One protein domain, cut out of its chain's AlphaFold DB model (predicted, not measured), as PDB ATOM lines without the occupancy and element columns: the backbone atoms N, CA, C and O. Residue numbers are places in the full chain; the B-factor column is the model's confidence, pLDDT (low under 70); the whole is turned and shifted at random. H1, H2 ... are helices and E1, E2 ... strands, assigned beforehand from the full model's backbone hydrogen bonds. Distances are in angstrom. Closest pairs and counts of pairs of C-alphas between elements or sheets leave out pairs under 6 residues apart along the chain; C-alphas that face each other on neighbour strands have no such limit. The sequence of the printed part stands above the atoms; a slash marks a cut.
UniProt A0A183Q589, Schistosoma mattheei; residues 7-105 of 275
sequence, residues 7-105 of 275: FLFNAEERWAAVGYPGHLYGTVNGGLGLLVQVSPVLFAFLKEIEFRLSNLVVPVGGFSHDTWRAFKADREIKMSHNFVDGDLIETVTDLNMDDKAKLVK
ATOM      1  N   PHE A   7     176.237  95.527 238.416       39.47
ATOM      2  CA  PHE A   7     176.599  96.678 239.278       39.47
ATOM      3  C   PHE A   7     176.464  96.345 240.772       39.47
ATOM      4  O   PHE A   7     175.493  95.706 241.145       39.47
ATOM      5  N   LEU A   8     177.394  96.794 241.627       35.09
ATOM      6  CA  LEU A   8     177.376  96.573 243.089       35.09
ATOM      7  C   LEU A   8     177.326  97.893 243.884       35.09
ATOM      8  O   LEU A   8     177.853  98.917 243.451       35.09
ATOM      9  N   PHE A   9     176.682  97.829 245.053       36.94
ATOM     10  CA  PHE A   9     176.342  98.931 245.966       36.94
ATOM     11  C   PHE A   9     177.542  99.437 246.790       36.94
ATOM     12  O   PHE A   9     178.349  98.633 247.252       36.94
ATOM     13  N   ASN A  10     177.628 100.751 247.038       35.56
ATOM     14  CA  ASN A  10     178.480 101.325 248.090       35.56
ATOM     15  C   ASN A  10     177.812 102.566 248.722       35.56
ATOM     16  O   ASN A  10     177.116 103.318 248.035       35.56
ATOM     17  N   ALA A  11     177.999 102.751 250.031       39.56
ATOM     18  CA  ALA A  11     177.170 103.580 250.911       39.56
ATOM     19  C   ALA A  11     177.764 104.956 251.281       39.56
ATOM     20  O   ALA A  11     177.368 105.524 252.294       39.56
ATOM     21  N   GLU A  12     178.675 105.527 250.488       36.16
ATOM     22  CA  GLU A  12     179.280 106.829 250.814       36.16
ATOM     23  C   GLU A  12     178.938 107.937 249.804       36.16
ATOM     24  O   GLU A  12     179.095 107.815 248.587       36.16
ATOM     25  N   GLU A  13     178.433 109.047 250.348       45.19
ATOM     26  CA  GLU A  13     177.922 110.222 249.649       45.19
ATOM     27  C   GLU A  13     179.016 111.025 248.919       45.19
ATOM     28  O   GLU A  13     179.572 111.972 249.467       45.19
ATOM     29  N   ARG A  14     179.246 110.751 247.625       36.34
ATOM     30  CA  ARG A  14     179.721 111.750 246.639       36.34
ATOM     31  C   ARG A  14     179.141 111.466 245.247       36.34
ATOM     32  O   ARG A  14     179.276 110.377 244.704       36.34
ATOM     33  N   TRP A  15     178.494 112.467 244.648       49.69
ATOM     34  CA  TRP A  15     177.720 112.319 243.411       49.69
ATOM     35  C   TRP A  15     178.565 112.543 242.154       49.69
ATOM     36  O   TRP A  15     178.986 113.667 241.877       49.69
ATOM     37  N   ALA A  16     178.720 111.509 241.327       47.72
ATOM     38  CA  ALA A  16     179.092 111.669 239.925       47.72
ATOM     39  C   ALA A  16     178.089 110.980 239.007       47.72
ATOM     40  O   ALA A  16     177.527 109.943 239.340       47.72
ATOM     41  N   ALA A  17     177.897 111.563 237.822       50.16
ATOM     42  CA  ALA A  17     177.031 111.033 236.766       50.16
ATOM     43  C   ALA A  17     177.544 109.717 236.144       50.16
ATOM     44  O   ALA A  17     176.932 109.200 235.216       50.16
ATOM     45  N   VAL A  18     178.688 109.212 236.609       56.94
ATOM     46  CA  VAL A  18     179.351 108.001 236.127       56.94
ATOM     47  C   VAL A  18     179.796 107.217 237.356       56.94
ATOM     48  O   VAL A  18     180.236 107.820 238.334       56.94
ATOM     49  N   GLY A  19     179.643 105.896 237.311       57.47
ATOM     50  CA  GLY A  19     180.100 105.029 238.387       57.47
ATOM     51  C   GLY A  19     181.624 105.040 238.564       57.47
ATOM     52  O   GLY A  19     182.369 105.362 237.637       57.47
ATOM     53  N   TYR A  20     182.074 104.716 239.775       62.66
ATOM     54  CA  TYR A  20     183.482 104.695 240.189       62.66
ATOM     55  C   TYR A  20     183.978 103.239 240.347       62.66
ATOM     56  O   TYR A  20     183.160 102.321 240.372       62.66
ATOM     57  N   PRO A  21     185.307 103.030 240.401       58.31
ATOM     58  CA  PRO A  21     186.093 102.302 239.392       58.31
ATOM     59  C   PRO A  21     185.478 100.983 238.889       58.31
ATOM     60  O   PRO A  21     184.988 100.153 239.652       58.31
ATOM     61  N   GLY A  22     185.555 100.784 237.569       70.38
ATOM     62  CA  GLY A  22     185.035  99.594 236.905       70.38
ATOM     63  C   GLY A  22     186.034  98.433 236.881       70.38
ATOM     64  O   GLY A  22     187.201  98.637 236.558       70.38
ATOM     65  N   HIS A  23     185.569  97.221 237.175       82.50
ATOM     66  CA  HIS A  23     186.331  95.987 236.994       82.50
ATOM     67  C   HIS A  23     185.967  95.370 235.642       82.50
ATOM     68  O   HIS A  23     184.793  95.138 235.357       82.50
ATOM     69  N   LEU A  24     186.967  95.110 234.802       86.19
ATOM     70  CA  LEU A  24     186.787  94.363 233.560       86.19
ATOM     71  C   LEU A  24     186.923  92.868 233.859       86.19
ATOM     72  O   LEU A  24     187.860  92.466 234.548       86.19
ATOM     73  N   TYR A  25     186.028  92.049 233.317       85.50
ATOM     74  CA  TYR A  25     186.121  90.597 233.415       85.50
ATOM     75  C   TYR A  25     185.975  89.944 232.038       85.50
ATOM     76  O   TYR A  25     185.293  90.452 231.148       85.50
ATOM     77  N   GLY A  26     186.652  88.812 231.856       86.44
ATOM     78  CA  GLY A  26     186.539  87.964 230.674       86.44
ATOM     79  C   GLY A  26     185.819  86.667 231.022       86.44
ATOM     80  O   GLY A  26     185.961  86.149 232.127       86.44
ATOM     81  N   THR A  27     185.047  86.138 230.081       87.69
ATOM     82  CA  THR A  27     184.361  84.848 230.227       87.69
ATOM     83  C   THR A  27     185.033  83.771 229.382       87.69
ATOM     84  O   THR A  27     185.670  84.068 228.373       87.69
ATOM     85  N   VAL A  28     184.837  82.501 229.750       85.38
ATOM     86  CA  VAL A  28     185.344  81.336 228.993       85.38
ATOM     87  C   VAL A  28     184.834  81.277 227.547       85.38
ATOM     88  O   VAL A  28     185.478  80.685 226.691       85.38
ATOM     89  N   ASN A  29     183.719  81.952 227.257       87.12
ATOM     90  CA  ASN A  29     183.132  82.056 225.919       87.12
ATOM     91  C   ASN A  29     183.669  83.255 225.110       87.12
ATOM     92  O   ASN A  29     183.127  83.571 224.054       87.12
ATOM     93  N   GLY A  30     184.687  83.963 225.611       84.25
ATOM     94  CA  GLY A  30     185.287  85.121 224.939       84.25
ATOM     95  C   GLY A  30     184.500  86.430 225.072       84.25
ATOM     96  O   GLY A  30     184.866  87.425 224.452       84.25
ATOM     97  N   GLY A  31     183.432  86.461 225.878       83.69
ATOM     98  CA  GLY A  31     182.718  87.696 226.208       83.69
ATOM     99  C   GLY A  31     183.509  88.550 227.200       83.69
ATOM    100  O   GLY A  31     184.044  88.010 228.173       83.69
ATOM    101  N   LEU A  32     183.562  89.862 226.959       84.50
ATOM    102  CA  LEU A  32     184.134  90.864 227.861       84.50
ATOM    103  C   LEU A  32     183.001  91.623 228.547       84.50
ATOM    104  O   LEU A  32     182.140  92.177 227.869       84.50
ATOM    105  N   GLY A  33     183.025  91.666 229.874       82.75
ATOM    106  CA  GLY A  33     182.035  92.372 230.679       82.75
ATOM    107  C   GLY A  33     182.672  93.427 231.573       82.75
ATOM    108  O   GLY A  33     183.846  93.340 231.936       82.75
ATOM    109  N   LEU A  34     181.881  94.434 231.930       84.44
ATOM    110  CA  LEU A  34     182.282  95.514 232.823       84.44
ATOM    111  C   LEU A  34     181.392  95.499 234.069       84.44
ATOM    112  O   LEU A  34     180.171  95.426 233.963       84.44
ATOM    113  N   LEU A  35     182.011  95.589 235.240       81.75
ATOM    114  CA  LEU A  35     181.341  95.747 236.525       81.75
ATOM    115  C   LEU A  35     181.625  97.148 237.054       81.75
ATOM    116  O   LEU A  35     182.789  97.486 237.243       81.75
ATOM    117  N   VAL A  36     180.604  97.961 237.320       84.19
ATOM    118  CA  VAL A  36     180.795  99.338 237.815       84.19
ATOM    119  C   VAL A  36     180.026  99.539 239.122       84.19
ATOM    120  O   VAL A  36     178.947  98.982 239.298       84.19
ATOM    121  N   GLN A  37     180.554 100.336 240.055       80.00
ATOM    122  CA  GLN A  37     179.799 100.744 241.244       80.00
ATOM    123  C   GLN A  37     179.042 102.047 240.981       80.00
ATOM    124  O   GLN A  37     179.609 103.012 240.464       80.00
ATOM    125  N   VAL A  38     177.759 102.097 241.344       77.94
ATOM    126  CA  VAL A  38     176.890 103.270 241.146       77.94
ATOM    127  C   VAL A  38     176.337 103.779 242.473       77.94
ATOM    128  O   VAL A  38     176.105 103.009 243.399       77.94
ATOM    129  N   SER A  39     176.103 105.093 242.558       76.31
ATOM    130  CA  SER A  39     175.473 105.694 243.742       76.31
ATOM    131  C   SER A  39     174.059 105.130 243.973       76.31
ATOM    132  O   SER A  39     173.367 104.851 242.986       76.31
ATOM    133  N   PRO A  40     173.572 105.046 245.226       75.62
ATOM    134  CA  PRO A  40     172.237 104.520 245.540       75.62
ATOM    135  C   PRO A  40     171.094 105.211 244.784       75.62
ATOM    136  O   PRO A  40     170.114 104.578 244.396       75.62
ATOM    137  N   VAL A  41     171.228 106.510 244.514       75.56
ATOM    138  CA  VAL A  41     170.198 107.266 243.789       75.56
ATOM    139  C   VAL A  41     170.228 106.987 242.291       75.56
ATOM    140  O   VAL A  41     169.172 106.855 241.676       75.56
ATOM    141  N   LEU A  42     171.421 106.851 241.701       79.38
ATOM    142  CA  LEU A  42     171.540 106.410 240.310       79.38
ATOM    143  C   LEU A  42     171.030 104.973 240.153       79.38
ATOM    144  O   LEU A  42     170.352 104.681 239.177       79.38
ATOM    145  N   PHE A  43     171.299 104.105 241.129       83.31
ATOM    146  CA  PHE A  43     170.762 102.750 241.166       83.31
ATOM    147  C   PHE A  43     169.228 102.748 241.178       83.31
ATOM    148  O   PHE A  43     168.629 102.121 240.313       83.31
ATOM    149  N   ALA A  44     168.592 103.494 242.088       83.12
ATOM    150  CA  ALA A  44     167.130 103.585 242.156       83.12
ATOM    151  C   ALA A  44     166.518 104.104 240.844       83.12
ATOM    152  O   ALA A  44     165.516 103.580 240.364       83.12
ATOM    153  N   PHE A  45     167.158 105.100 240.226       85.75
ATOM    154  CA  PHE A  45     166.740 105.631 238.932       85.75
ATOM    155  C   PHE A  45     166.882 104.610 237.793       85.75
ATOM    156  O   PHE A  45     165.950 104.421 237.015       85.75
ATOM    157  N   LEU A  46     168.031 103.938 237.691       87.44
ATOM    158  CA  LEU A  46     168.265 102.921 236.667       87.44
ATOM    159  C   LEU A  46     167.354 101.707 236.861       87.44
ATOM    160  O   LEU A  46     166.874 101.158 235.878       87.44
ATOM    161  N   LYS A  47     167.050 101.333 238.106       86.25
ATOM    162  CA  LYS A  47     166.090 100.274 238.418       86.25
ATOM    163  C   LYS A  47     164.673 100.595 237.979       86.25
ATOM    164  O   LYS A  47     164.007  99.730 237.421       86.25
ATOM    165  N   GLU A  48     164.239 101.836 238.162       86.81
ATOM    166  CA  GLU A  48     162.948 102.287 237.645       86.81
ATOM    167  C   GLU A  48     162.901 102.218 236.108       86.81
ATOM    168  O   GLU A  48     161.892 101.815 235.530       86.81
ATOM    169  N   ILE A  49     163.999 102.568 235.427       88.62
ATOM    170  CA  ILE A  49     164.098 102.427 233.966       88.62
ATOM    171  C   ILE A  49     164.061 100.953 233.556       88.62
ATOM    172  O   ILE A  49     163.301 100.603 232.656       88.62
ATOM    173  N   GLU A  50     164.845 100.097 234.211       87.25
ATOM    174  CA  GLU A  50     164.905  98.658 233.936       87.25
ATOM    175  C   GLU A  50     163.516  98.014 234.049       87.25
ATOM    176  O   GLU A  50     163.080  97.326 233.129       87.25
ATOM    177  N   PHE A  51     162.784  98.323 235.122       86.62
ATOM    178  CA  PHE A  51     161.421  97.840 235.351       86.62
ATOM    179  C   PHE A  51     160.430  98.307 234.274       86.62
ATOM    180  O   PHE A  51     159.544  97.572 233.838       86.62
ATOM    181  N   ARG A  52     160.551  99.551 233.806       87.56
ATOM    182  CA  ARG A  52     159.694 100.043 232.718       87.56
ATOM    183  C   ARG A  52     160.042  99.391 231.385       87.56
ATOM    184  O   ARG A  52     159.139  99.104 230.604       87.56
ATOM    185  N   LEU A  53     161.324  99.140 231.131       86.62
ATOM    186  CA  LEU A  53     161.787  98.461 229.924       86.62
ATOM    187  C   LEU A  53     161.351  97.004 229.886       86.62
ATOM    188  O   LEU A  53     160.884  96.561 228.843       86.62
ATOM    189  N   SER A  54     161.413  96.281 231.005       82.81
ATOM    190  CA  SER A  54     160.961  94.885 231.064       82.81
ATOM    191  C   SER A  54     159.467  94.729 230.762       82.81
ATOM    192  O   SER A  54     159.048  93.679 230.290       82.81
ATOM    193  N   ASN A  55     158.666  95.771 231.006       82.31
ATOM    194  CA  ASN A  55     157.239  95.802 230.673       82.31
ATOM    195  C   ASN A  55     156.953  96.269 229.235       82.31
ATOM    196  O   ASN A  55     155.868  96.025 228.711       82.31
ATOM    197  N   LEU A  56     157.894  96.978 228.610       83.44
ATOM    198  CA  LEU A  56     157.740  97.551 227.271       83.44
ATOM    199  C   LEU A  56     158.329  96.646 226.182       83.44
ATOM    200  O   LEU A  56     157.796  96.580 225.077       83.44
ATOM    201  N   VAL A  57     159.427  95.958 226.493       78.88
ATOM    202  CA  VAL A  57     160.132  95.062 225.580       78.88
ATOM    203  C   VAL A  57     159.609  93.642 225.760       78.88
ATOM    204  O   VAL A  57     159.704  93.065 226.840       78.88
ATOM    205  N   VAL A  58     159.085  93.055 224.684       74.88
ATOM    206  CA  VAL A  58     158.667  91.649 224.686       74.88
ATOM    207  C   VAL A  58     159.916  90.761 224.670       74.88
ATOM    208  O   VAL A  58     160.712  90.858 223.731       74.88
ATOM    209  N   PRO A  59     160.113  89.887 225.671       71.12
ATOM    210  CA  PRO A  59     161.281  89.026 225.717       71.12
ATOM    211  C   PRO A  59     161.209  87.946 224.637       71.12
ATOM    212  O   PRO A  59     160.168  87.324 224.398       71.12
ATOM    213  N   VAL A  60     162.344  87.681 223.997       67.88
ATOM    214  CA  VAL A  60     162.455  86.610 223.004       67.88
ATOM    215  C   VAL A  60     162.288  85.261 223.709       67.88
ATOM    216  O   VAL A  60     163.022  84.943 224.641       67.88
ATOM    217  N   GLY A  61     161.309  84.465 223.272       71.06
ATOM    218  CA  GLY A  61     161.030  83.144 223.848       71.06
ATOM    219  C   GLY A  61     160.142  83.143 225.099       71.06
ATOM    220  O   GLY A  61     160.001  82.096 225.717       71.06
ATOM    221  N   GLY A  62     159.535  84.276 225.477       72.38
ATOM    222  CA  GLY A  62     158.523  84.330 226.546       72.38
ATOM    223  C   GLY A  62     159.064  84.201 227.976       72.38
ATOM    224  O   GLY A  62     158.282  84.088 228.918       72.38
ATOM    225  N   PHE A  63     160.383  84.230 228.165       74.88
ATOM    226  CA  PHE A  63     161.001  84.211 229.491       74.88
ATOM    227  C   PHE A  63     160.970  85.596 230.134       74.88
ATOM    228  O   PHE A  63     161.357  86.575 229.501       74.88
ATOM    229  N   SER A  64     160.566  85.697 231.404       76.12
ATOM    230  CA  SER A  64     160.649  86.978 232.111       76.12
ATOM    231  C   SER A  64     162.104  87.357 232.400       76.12
ATOM    232  O   SER A  64     162.936  86.500 232.717       76.12
ATOM    233  N   HIS A  65     162.402  88.655 232.301       77.38
ATOM    234  CA  HIS A  65     163.741  89.208 232.534       77.38
ATOM    235  C   HIS A  65     164.305  88.811 233.904       77.38
ATOM    236  O   HIS A  65     165.433  88.328 234.005       77.38
ATOM    237  N   ASP A  66     163.476  88.898 234.946       74.06
ATOM    238  CA  ASP A  66     163.880  88.559 236.311       74.06
ATOM    239  C   ASP A  66     164.229  87.070 236.465       74.06
ATOM    240  O   ASP A  66     165.200  86.723 237.138       74.06
ATOM    241  N   THR A  67     163.490  86.181 235.790       78.75
ATOM    242  CA  THR A  67     163.764  84.731 235.801       78.75
ATOM    243  C   THR A  67     165.034  84.390 235.026       78.75
ATOM    244  O   THR A  67     165.733  83.426 235.359       78.75
ATOM    245  N   TRP A  68     165.332  85.161 233.977       79.75
ATOM    246  CA  TRP A  68     166.544  85.003 233.178       79.75
ATOM    247  C   TRP A  68     167.799  85.434 233.946       79.75
ATOM    248  O   TRP A  68     168.824  84.760 233.866       79.75
ATOM    249  N   ARG A  69     167.715  86.523 234.721       82.12
ATOM    250  CA  ARG A  69     168.839  87.065 235.505       82.12
ATOM    251  C   ARG A  69     168.923  86.545 236.947       82.12
ATOM    252  O   ARG A  69     169.850  86.922 237.662       82.12
ATOM    253  N   ALA A  70     167.999  85.693 237.389       82.06
ATOM    254  CA  ALA A  70     168.059  85.066 238.709       82.06
ATOM    255  C   ALA A  70     169.311  84.184 238.869       82.06
ATOM    256  O   ALA A  70     169.697  83.446 237.960       82.06
ATOM    257  N   PHE A  71     169.917  84.225 240.055       79.06
ATOM    258  CA  PHE A  71     170.987  83.317 240.440       79.06
ATOM    259  C   PHE A  71     170.416  81.906 240.604       79.06
ATOM    260  O   PHE A  71     169.444  81.709 241.337       79.06
ATOM    261  N   LYS A  72     171.020  80.931 239.921       82.25
ATOM    262  CA  LYS A  72     170.619  79.522 239.960       82.25
ATOM    263  C   LYS A  72     171.823  78.683 240.365       82.25
ATOM    264  O   LYS A  72     172.808  78.643 239.632       82.25
ATOM    265  N   ALA A  73     171.731  78.023 241.512       74.12
ATOM    266  CA  ALA A  73     172.702  77.027 241.954       74.12
ATOM    267  C   ALA A  73     171.939  75.796 242.442       74.12
ATOM    268  O   ALA A  73     171.166  75.909 243.388       74.12
ATOM    269  N   ASP A  74     172.131  74.656 241.774       75.94
ATOM    270  CA  ASP A  74     171.452  73.367 241.990       75.94
ATOM    271  C   ASP A  74     169.952  73.451 242.325       75.94
ATOM    272  O   ASP A  74     169.108  73.299 241.442       75.94
ATOM    273  N   ARG A  75     169.607  73.662 243.604       72.50
ATOM    274  CA  ARG A  75     168.232  73.675 244.135       72.50
ATOM    275  C   ARG A  75     167.740  75.048 244.594       72.50
ATOM    276  O   ARG A  75     166.592  75.164 245.011       72.50
ATOM    277  N   GLU A  76     168.571  76.083 244.524       70.62
ATOM    278  CA  GLU A  76     168.218  77.437 244.942       70.62
ATOM    279  C   GLU A  76     168.116  78.377 243.740       70.62
ATOM    280  O   GLU A  76     169.059  78.545 242.962       70.62
ATOM    281  N   ILE A  77     166.961  79.034 243.628       76.12
ATOM    282  CA  ILE A  77     166.754  80.175 242.742       76.12
ATOM    283  C   ILE A  77     166.664  81.410 243.632       76.12
ATOM    284  O   ILE A  77     165.735  81.541 244.427       76.12
ATOM    285  N   LYS A  78     167.634  82.315 243.510       75.19
ATOM    286  CA  LYS A  78     167.633  83.602 244.212       75.19
ATOM    287  C   LYS A  78     167.516  84.718 243.190       75.19
ATOM    288  O   LYS A  78     168.302  84.795 242.250       75.19
ATOM    289  N   MET A  79     166.530  85.590 243.375       72.44
ATOM    290  CA  MET A  79     166.360  86.752 242.503       72.44
ATOM    291  C   MET A  79     167.593  87.656 242.587       72.44
ATOM    292  O   MET A  79     168.281  87.698 243.613       72.44
ATOM    293  N   SER A  80     167.901  88.358 241.499       74.31
ATOM    294  CA  SER A  80     169.010  89.308 241.505       74.31
ATOM    295  C   SER A  80     168.631  90.523 242.359       74.31
ATOM    296  O   SER A  80     167.602  91.159 242.152       74.31
ATOM    297  N   HIS A  81     169.451  90.833 243.362       74.19
ATOM    298  CA  HIS A  81     169.265  91.992 244.236       74.19
ATOM    299  C   HIS A  81     170.478  92.909 244.103       74.19
ATOM    300  O   HIS A  81     171.596  92.424 243.962       74.19
ATOM    301  N   ASN A  82     170.270  94.224 244.165       81.00
ATOM    302  CA  ASN A  82     171.328  95.242 244.072       81.00
ATOM    303  C   ASN A  82     172.118  95.285 242.748       81.00
ATOM    304  O   ASN A  82     173.112  95.998 242.680       81.00
ATOM    305  N   PHE A  83     171.648  94.614 241.691       82.56
ATOM    306  CA  PHE A  83     172.264  94.599 240.357       82.56
ATOM    307  C   PHE A  83     171.344  95.212 239.315       82.56
ATOM    308  O   PHE A  83     170.175  94.863 239.317       82.56
ATOM    309  N   VAL A  84     171.847  96.055 238.412       86.12
ATOM    310  CA  VAL A  84     171.104  96.559 237.236       86.12
ATOM    311  C   VAL A  84     171.616  95.853 235.987       86.12
ATOM    312  O   VAL A  84     172.826  95.710 235.846       86.12
ATOM    313  N   ASP A  85     170.746  95.447 235.066       86.38
ATOM    314  CA  ASP A  85     171.205  94.927 233.777       86.38
ATOM    315  C   ASP A  85     171.542  96.058 232.797       86.38
ATOM    316  O   ASP A  85     170.658  96.713 232.243       86.38
ATOM    317  N   GLY A  86     172.836  96.282 232.559       84.88
ATOM    318  CA  GLY A  86     173.279  97.299 231.605       84.88
ATOM    319  C   GLY A  86     172.883  97.003 230.155       84.88
ATOM    320  O   GLY A  86     172.614  97.955 229.425       84.88
ATOM    321  N   ASP A  87     172.763  95.730 229.760       82.69
ATOM    322  CA  ASP A  87     172.360  95.360 228.396       82.69
ATOM    323  C   ASP A  87     170.912  95.792 228.149       82.69
ATOM    324  O   ASP A  87     170.579  96.355 227.106       82.69
ATOM    325  N   LEU A  88     170.040  95.567 229.142       84.88
ATOM    326  CA  LEU A  88     168.645  95.985 229.061       84.88
ATOM    327  C   LEU A  88     168.539  97.511 229.049       84.88
ATOM    328  O   LEU A  88     167.779  98.056 228.253       84.88
ATOM    329  N   ILE A  89     169.320  98.220 229.864       86.50
ATOM    330  CA  ILE A  89     169.334  99.690 229.854       86.50
ATOM    331  C   ILE A  89     169.824 100.249 228.509       86.50
ATOM    332  O   ILE A  89     169.299 101.264 228.048       86.50
ATOM    333  N   GLU A  90     170.790  99.603 227.853       83.56
ATOM    334  CA  GLU A  90     171.291 100.042 226.545       83.56
ATOM    335  C   GLU A  90     170.198 100.007 225.469       83.56
ATOM    336  O   GLU A  90     170.151 100.901 224.627       83.56
ATOM    337  N   THR A  91     169.225  99.090 225.566       85.00
ATOM    338  CA  THR A  91     168.107  99.004 224.603       85.00
ATOM    339  C   THR A  91     167.313 100.304 224.453       85.00
ATOM    340  O   THR A  91     166.705 100.529 223.405       85.00
ATOM    341  N   VAL A  92     167.358 101.210 225.442       85.12
ATOM    342  CA  VAL A  92     166.747 102.547 225.353       85.12
ATOM    343  C   VAL A  92     167.216 103.291 224.106       85.12
ATOM    344  O   VAL A  92     166.435 104.050 223.530       85.12
ATOM    345  N   THR A  93     168.463 103.109 223.657       83.12
ATOM    346  CA  THR A  93     168.958 103.789 222.452       83.12
ATOM    347  C   THR A  93     168.219 103.336 221.202       83.12
ATOM    348  O   THR A  93     167.930 104.174 220.339       83.12
ATOM    349  N   ASP A  94     167.819 102.070 221.165       84.69
ATOM    350  CA  ASP A  94     167.272 101.392 219.991       84.69
ATOM    351  C   ASP A  94     165.740 101.472 219.906       84.69
ATOM    352  O   ASP A  94     165.160 101.204 218.854       84.69
ATOM    353  N   LEU A  95     165.072 101.921 220.975       84.75
ATOM    354  CA  LEU A  95     163.624 102.143 220.984       84.75
ATOM    355  C   LEU A  95     163.181 103.242 220.000       84.75
ATOM    356  O   LEU A  95     163.869 104.252 219.785       84.75
ATOM    357  N   ASN A  96     161.971 103.087 219.454       87.19
ATOM    358  CA  ASN A  96     161.306 104.127 218.665       87.19
ATOM    359  C   ASN A  96     160.901 105.333 219.552       87.19
ATOM    360  O   ASN A  96     160.988 105.294 220.782       87.19
ATOM    361  N   MET A  97     160.496 106.446 218.930       84.19
ATOM    362  CA  MET A  97     160.154 107.671 219.671       84.19
ATOM    363  C   MET A  97     158.911 107.520 220.558       84.19
ATOM    364  O   MET A  97     158.864 108.133 221.625       84.19
ATOM    365  N   ASP A  98     157.950 106.688 220.163       87.00
ATOM    366  CA  ASP A  98     156.707 106.485 220.911       87.00
ATOM    367  C   ASP A  98     156.959 105.696 222.201       87.00
ATOM    368  O   ASP A  98     156.480 106.053 223.277       87.00
ATOM    369  N   ASP A  99     157.787 104.660 222.123       84.75
ATOM    370  CA  ASP A  99     158.187 103.822 223.248       84.75
ATOM    371  C   ASP A  99     159.122 104.577 224.198       84.75
ATOM    372  O   ASP A  99     158.971 104.491 225.418       84.75
ATOM    373  N   LYS A 100     159.998 105.444 223.668       86.56
ATOM    374  CA  LYS A 100     160.753 106.413 224.483       86.56
ATOM    375  C   LYS A 100     159.828 107.377 225.228       86.56
ATOM    376  O   LYS A 100     160.059 107.656 226.404       86.56
ATOM    377  N   ALA A 101     158.771 107.869 224.583       86.00
ATOM    378  CA  ALA A 101     157.800 108.746 225.234       86.00
ATOM    379  C   ALA A 101     157.037 108.020 226.355       86.00
ATOM    380  O   ALA A 101     156.855 108.588 227.434       86.00
ATOM    381  N   LYS A 102     156.654 106.751 226.147       87.31
ATOM    382  CA  LYS A 102     156.044 105.903 227.189       87.31
ATOM    383  C   LYS A 102     156.987 105.684 228.370       87.31
ATOM    384  O   LYS A 102     156.556 105.826 229.511       87.31
ATOM    385  N   LEU A 103     158.265 105.403 228.105       86.50
ATOM    386  CA  LEU A 103     159.287 105.196 229.134       86.50
ATOM    387  C   LEU A 103     159.444 106.428 230.040       86.50
ATOM    388  O   LEU A 103     159.459 106.311 231.268       86.50
ATOM    389  N   VAL A 104     159.526 107.618 229.433       85.31
ATOM    390  CA  VAL A 104     159.754 108.893 230.137       85.31
ATOM    391  C   VAL A 104     158.495 109.402 230.850       85.31
ATOM    392  O   VAL A 104     158.596 110.154 231.823       85.31
ATOM    393  N   LYS A 105     157.297 108.995 230.417       85.31
ATOM    394  CA  LYS A 105     156.031 109.449 231.007       85.31
ATOM    395  C   LYS A 105     155.972 109.117 232.503       85.31
ATOM    396  O   LYS A 105     155.939 107.958 232.904       85.31
TER     397      LYS A 105
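AT A GLANCE: This is residues 7 to 105 of the 275 residues of a protein of Schistosoma mattheei (UniProt A0A183Q589). One long helix, H1, starts near a small three-stranded sheet, and two short helices, H3 and H4, pack on its later half. The short helix H2 and the small hairpin E4 and E5 sit off to another side, loosely joined to the rest. The 99 printed residues hold four named helices and five named strands, in the order E1 E2 E3 H1 H2 E4 E5 H3 H4; the larger sheet, order E1 E3 E2, is mixed, E4 and E5 are antiparallel, and the class is mixed, helices and strands. The whole is only just compact, close to loose, with a radius of gyration of the C-alphas of 15.1 A and spans of 39 by 35 by 27 A.

HOW THE PARTS SIT: Edge strand E1, residues 7 to 9, is parallel to inner strand E3, residues 32 to 38, at 27 degrees, with no backbone N and O within hydrogen-bond range across the pair. E2, residues 20 to 26, and E3 form an antiparallel hairpin; N 23 and O 35 are within hydrogen-bond range at 2.8 A. H1, residues 40 to 56, only grazes this sheet, with residues 40 to 46. H2, residues 65 to 69, is close to H1 but not clearly touching, the closest C-alphas being those of Ser 54 and His 65, 6.5 A apart. E4, residues 71 to 73, and E5, residues 76 to 78, form an antiparallel hairpin, with N 71 and O 78 2.8 A apart; both are apart from H1. H3, residues 86 to 93, touches residues 46 to 53 of H1, closest at C-alphas Ile 89 and Glu 50, 6.1 A, at a steep tilt of 67 degrees, the same way. H4, residues 97 to 104, touches residues 49 to 56 of H1, closest at C-alphas Leu 103 and Arg 52, 6.3 A, at a steep tilt of 45 degrees, opposite ways. Every O i to N i+4 pair is within hydrogen-bond range in H1, H2 and H4, and 2 of 4 in H3.

IN THESE COORDINATES: E1 begins at C-alpha 7, (176.599, 96.678, 239.278). E2 is 19.5 A long, E3 19.6 A and H1 24.3 A. H4 ends at C-alpha 104, (159.754, 108.893, 230.137).

THE WHOLE: The C-alphas of Arg 75 and Met 97 are the two farthest apart, 42.7 A. The printed part has no cut and no long link. Residues 7 to 21 and residue 60 have pLDDT under 70.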